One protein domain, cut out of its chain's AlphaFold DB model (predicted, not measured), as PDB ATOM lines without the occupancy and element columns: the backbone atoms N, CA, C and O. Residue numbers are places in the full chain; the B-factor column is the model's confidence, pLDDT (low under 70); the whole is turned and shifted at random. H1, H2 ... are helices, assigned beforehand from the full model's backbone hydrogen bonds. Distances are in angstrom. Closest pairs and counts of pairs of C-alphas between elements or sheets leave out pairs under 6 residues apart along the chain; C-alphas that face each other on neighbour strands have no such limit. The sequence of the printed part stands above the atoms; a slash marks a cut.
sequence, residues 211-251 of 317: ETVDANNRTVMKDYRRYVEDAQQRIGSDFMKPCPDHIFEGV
ATOM      1  N   GLU A 211      14.042   3.330  28.497       60.41
ATOM      2  CA  GLU A 211      15.089   2.972  27.528       60.41
ATOM      3  C   GLU A 211      14.544   2.282  26.280       60.41
ATOM      4  O   GLU A 211      15.031   2.565  25.191       60.41
ATOM      5  N   THR A 212      13.522   1.430  26.394       64.62
ATOM      6  CA  THR A 212      12.897   0.793  25.224       64.62
ATOM      7  C   THR A 212      12.151   1.817  24.374       64.62
ATOM      8  O   THR A 212      12.336   1.858  23.162       64.62
ATOM      9  N   VAL A 213      11.367   2.699  24.998       73.38
ATOM     10  CA  VAL A 213      10.618   3.765  24.313       73.38
ATOM     11  C   VAL A 213      11.566   4.799  23.700       73.38
ATOM     12  O   VAL A 213      11.395   5.183  22.549       73.38
ATOM     13  N   ASP A 214      12.606   5.209  24.418       77.81
ATOM     14  CA  ASP A 214      13.615   6.170  23.975       77.81
ATOM     15  C   ASP A 214      14.523   5.581  22.895       77.81
ATOM     16  O   ASP A 214      14.875   6.275  21.939       77.81
ATOM     17  N   ALA A 215      14.889   4.300  23.004       80.88
ATOM     18  CA  ALA A 215      15.608   3.589  21.955       80.88
ATOM     19  C   ALA A 215      14.755   3.493  20.692       80.88
ATOM     20  O   ALA A 215      15.257   3.837  19.623       80.88
ATOM     21  N   ASN A 216      13.474   3.134  20.819       81.62
ATOM     22  CA  ASN A 216      12.528   3.102  19.705       81.62
ATOM     23  C   ASN A 216      12.347   4.498  19.087       81.62
ATOM     24  O   ASN A 216      12.403   4.667  17.875       81.62
ATOM     25  N   ASN A 217      12.229   5.544  19.902       87.75
ATOM     26  CA  ASN A 217      12.157   6.918  19.407       87.75
ATOM     27  C   ASN A 217      13.449   7.318  18.684       87.75
ATOM     28  O   ASN A 217      13.419   7.988  17.651       87.75
ATOM     29  N   ARG A 218      14.609   6.893  19.192       88.06
ATOM     30  CA  ARG A 218      15.907   7.168  18.576       88.06
ATOM     31  C   ARG A 218      16.090   6.419  17.260       88.06
ATOM     32  O   ARG A 218      16.670   7.004  16.343       88.06
ATOM     33  N   THR A 219      15.642   5.168  17.153       89.75
ATOM     34  CA  THR A 219      15.670   4.410  15.892       89.75
ATOM     35  C   THR A 219      14.745   5.061  14.875       89.75
ATOM     36  O   THR A 219      15.219   5.425  13.804       89.75
ATOM     37  N   VAL A 220      13.504   5.376  15.255       91.69
ATOM     38  CA  VAL A 220      12.539   6.084  14.401       91.69
ATOM     39  C   VAL A 220      13.098   7.420  13.902       91.69
ATOM     40  O   VAL A 220      13.067   7.696  12.707       91.69
ATOM     41  N   MET A 221      13.683   8.245  14.778       92.81
ATOM     42  CA  MET A 221      14.279   9.530  14.379       92.81
ATOM     43  C   MET A 221      15.496   9.362  13.462       92.81
ATOM     44  O   MET A 221      15.736  10.184  12.572       92.81
ATOM     45  N   LYS A 222      16.291   8.310  13.677       92.94
ATOM     46  CA  LYS A 222      17.441   7.980  12.832       92.94
ATOM     47  C   LYS A 222      16.986   7.535  11.443       92.94
ATOM     48  O   LYS A 222      17.565   7.989  10.458       92.94
ATOM     49  N   ASP A 223      15.960   6.701  11.372       93.38
ATOM     50  CA  ASP A 223      15.402   6.208  10.117       93.38
ATOM     51  C   ASP A 223      14.695   7.324   9.360       93.38
ATOM     52  O   ASP A 223      14.931   7.485   8.169       93.38
ATOM     53  N   TYR A 224      13.974   8.203  10.058       93.62
ATOM     54  CA  TYR A 224      13.407   9.410   9.460       93.62
ATOM     55  C   TYR A 224      14.484  10.307   8.838       93.62
ATOM     56  O   TYR A 224      14.348  10.773   7.708       93.62
ATOM     57  N   ARG A 225      15.601  10.528   9.543       93.75
ATOM     58  CA  ARG A 225      16.721  11.304   9.001       93.75
ATOM     59  C   ARG A 225      17.296  10.664   7.736       93.75
ATOM     60  O   ARG A 225      17.528  11.376   6.763       93.75
ATOM     61  N   ARG A 226      17.507   9.347   7.751       92.69
ATOM     62  CA  ARG A 226      18.002   8.589   6.591       92.69
ATOM     63  C   ARG A 226      17.029   8.645   5.425       92.69
ATOM     64  O   ARG A 226      17.461   8.866   4.306       92.69
ATOM     65  N   TYR A 227      15.737   8.513   5.698       93.31
ATOM     66  CA  TYR A 227      14.679   8.632   4.706       93.31
ATOM     67  C   TYR A 227      14.713   9.998   4.007       93.31
ATOM     68  O   TYR A 227      14.681  10.072   2.783       93.31
ATOM     69  N   VAL A 228      14.854  11.087   4.771       91.94
ATOM     70  CA  VAL A 228      14.977  12.443   4.209       91.94
ATOM     71  C   VAL A 228      16.262  12.606   3.393       91.94
ATOM     72  O   VAL A 228      16.236  13.239   2.338       91.94
ATOM     73  N   GLU A 229      17.384  12.060   3.868       90.25
ATOM     74  CA  GLU A 229      18.667  12.092   3.155       90.25
ATOM     75  C   GLU A 229      18.595  11.303   1.833       90.25
ATOM     76  O   GLU A 229      19.010  11.821   0.798       90.25
ATOM     77  N   ASP A 230      18.004  10.106   1.844       90.56
ATOM     78  CA  ASP A 230      17.794   9.257   0.668       90.56
ATOM     79  C   ASP A 230      16.866   9.935  -0.351       90.56
ATOM     80  O   ASP A 230      17.219  10.086  -1.518       90.56
ATOM     81  N   ALA A 231      15.725  10.468   0.098       89.69
ATOM     82  CA  ALA A 231      14.789  11.194  -0.758       89.69
ATOM     83  C   ALA A 231      15.424  12.412  -1.454       89.69
ATOM     84  O   ALA A 231      15.082  12.713  -2.595       89.69
ATOM     85  N   GLN A 232      16.364  13.102  -0.795       89.81
ATOM     86  CA  GLN A 232      17.102  14.225  -1.386       89.81
ATOM     87  C   GLN A 232      18.171  13.788  -2.394       89.81
ATOM     88  O   GLN A 232      18.523  14.571  -3.276       89.81
ATOM     89  N   GLN A 233      18.718  12.582  -2.244       90.25
ATOM     90  CA  GLN A 233      19.811  12.068  -3.071       90.25
ATOM     91  C   GLN A 233      19.334  11.261  -4.285       90.25
ATOM     92  O   GLN A 233      20.126  11.039  -5.198       90.25
ATOM     93  N   ARG A 234      18.063  10.845  -4.326       90.81
ATOM     94  CA  ARG A 234      17.482  10.106  -5.457       90.81
ATOM     95  C   ARG A 234      17.477  10.944  -6.735       90.81
ATOM     96  O   ARG A 234      16.913  12.036  -6.783       90.81
ATOM     97  N   ILE A 235      18.077  10.403  -7.795       93.81
ATOM     98  CA  ILE A 235      18.144  11.019  -9.124       93.81
ATOM     99  C   ILE A 235      17.796   9.962 -10.185       93.81
ATOM    100  O   ILE A 235      18.283   8.835 -10.153       93.81
ATOM    101  N   GLY A 236      16.963  10.318 -11.167       93.50
ATOM    102  CA  GLY A 236      16.675   9.453 -12.317       93.50
ATOM    103  C   GLY A 236      15.946   8.154 -11.947       93.50
ATOM    104  O   GLY A 236      14.846   8.189 -11.406       93.50
ATOM    105  N   SER A 237      16.526   6.995 -12.262       90.62
ATOM    106  CA  SER A 237      15.912   5.689 -11.968       90.62
ATOM    107  C   SER A 237      15.873   5.354 -10.474       90.62
ATOM    108  O   SER A 237      15.122   4.466 -10.075       90.62
ATOM    109  N   ASP A 238      16.605   6.089  -9.633       91.19
ATOM    110  CA  ASP A 238      16.574   5.905  -8.180       91.19
ATOM    111  C   ASP A 238      15.213   6.262  -7.571       91.19
ATOM    112  O   ASP A 238      14.879   5.773  -6.495       91.19
ATOM    113  N   PHE A 239      14.373   7.037  -8.268       88.94
ATOM    114  CA  PHE A 239      12.980   7.244  -7.859       88.94
ATOM    115  C   PHE A 239      12.152   5.956  -7.875       88.94
ATOM    116  O   PHE A 239      11.164   5.884  -7.159       88.94
ATOM    117  N   MET A 240      12.550   4.946  -8.657       88.38
ATOM    118  CA  MET A 240      11.839   3.668  -8.776       88.38
ATOM    119  C   MET A 240      12.400   2.573  -7.867       88.38
ATOM    120  O   MET A 240      11.806   1.504  -7.771       88.38
ATOM    121  N   LYS A 241      13.549   2.805  -7.225       89.69
ATOM    122  CA  LYS A 241      14.114   1.838  -6.280       89.69
ATOM    123  C   LYS A 241      13.246   1.787  -5.021       89.69
ATOM    124  O   LYS A 241      12.795   2.848  -4.579       89.69
ATOM    125  N   PRO A 242      13.044   0.614  -4.409       89.62
ATOM    126  CA  PRO A 242      12.364   0.547  -3.127       89.62
ATOM    127  C   PRO A 242      13.132   1.324  -2.051       89.62
ATOM    128  O   PRO A 242      14.308   1.680  -2.219       89.62
ATOM    129  N   CYS A 243      12.472   1.628  -0.941       87.88
ATOM    130  CA  CYS A 243      13.191   2.085   0.238       87.88
ATOM    131  C   CYS A 243      14.081   0.945   0.764       87.88
ATOM    132  O   CYS A 243      13.606  -0.183   0.874       87.88
ATOM    133  N   PRO A 244      15.366   1.198   1.059       88.00
ATOM    134  CA  PRO A 244      16.240   0.174   1.619       88.00
ATOM    135  C   PRO A 244      15.724  -0.394   2.951       88.00
ATOM    136  O   PRO A 244      15.300   0.370   3.815       88.00
ATOM    137  N   ASP A 245      15.921  -1.694   3.186       88.62
ATOM    138  CA  ASP A 245      15.465  -2.415   4.392       88.62
ATOM    139  C   ASP A 245      15.922  -1.791   5.722       88.62
ATOM    140  O   ASP A 245      15.292  -1.939   6.760       88.62
ATOM    141  N   HIS A 246      17.040  -1.066   5.726       87.69
ATOM    142  CA  HIS A 246      17.570  -0.427   6.933       87.69
ATOM    143  C   HIS A 246      16.885   0.907   7.291       87.69
ATOM    144  O   HIS A 246      17.328   1.577   8.232       87.69
ATOM    145  N   ILE A 247      15.885   1.325   6.512       90.75
ATOM    146  CA  ILE A 247      15.049   2.507   6.722       90.75
ATOM    147  C   ILE A 247      13.613   2.010   6.887       90.75
ATOM    148  O   ILE A 247      13.019   1.536   5.922       90.75
ATOM    149  N   PHE A 248      13.055   2.110   8.097       91.44
ATOM    150  CA  PHE A 248      11.685   1.657   8.384       91.44
ATOM    151  C   PHE A 248      11.378   0.238   7.865       91.44
ATOM    152  O   PHE A 248      10.275  -0.016   7.382       91.44
ATOM    153  N   GLU A 249      12.366  -0.662   7.907       89.62
ATOM    154  CA  GLU A 249      12.232  -2.055   7.445       89.62
ATOM    155  C   GLU A 249      11.815  -2.188   5.965       89.62
ATOM    156  O   GLU A 249      11.241  -3.194   5.567       89.62
ATOM    157  N   GLY A 250      12.055  -1.159   5.140       86.12
ATOM    158  CA  GLY A 250      11.640  -1.130   3.730       86.12
ATOM    159  C   GLY A 250      10.129  -0.963   3.518       86.12
ATOM    160  O   GLY A 250       9.670  -0.882   2.380       86.12
ATOM    161  N   VAL A 251       9.344  -0.865   4.596       85.88
ATOM    162  CA  VAL A 251       7.883  -0.683   4.547       85.88
ATOM    163  C   VAL A 251       7.519   0.767   4.214       85.88
ATOM    164  O   VAL A 251       6.478   1.044   3.619       85.88
TER     165      VAL A 251
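This is residues 211 to 251 of the 317 residues of an uncharacterized protein of Hanseniaspora guilliermondii (UniProt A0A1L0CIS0). Look for one long helix, H1, after which the backbone turns through the short helix H2 and the residues that follow H2 fold back beside H1, like a hook. H1 makes the long axis; residues 211 to 218, which belong to it, stick out free. The printed part has 41 residues with two named helices, H1 then H2, and no named strand: all helix. It is loose, with a radius of gyration of the C-alphas of 11.9 A, and spans 40 by 16 by 9 A.

Find C-alpha 211 at (15.089, 2.972, 27.528); from there H1, residues 211 to 233, runs 32.3 A to C-alpha 233 at (19.811, 12.068, -3.071). H2, residues 236 to 240, ends at C-alpha 240 at (11.839, 3.668, -8.776), 8.3 A from C-alpha 236.

A tight link of 2 residues joins H1 to H2. They are near each other, with 5 pairs of C-alphas within 10 A, the closest at 8.3 A. In H1 every O i to N i+4 pair is within hydrogen-bond range; in H2 0 of 1 is, but 2 of 2 O i to N i+3 pairs are.

The C-alphas of Glu 211 and Gly 236 are the two farthest apart, 40.4 A. The printed part has no cut. Residues 211 to 212 have pLDDT under 70.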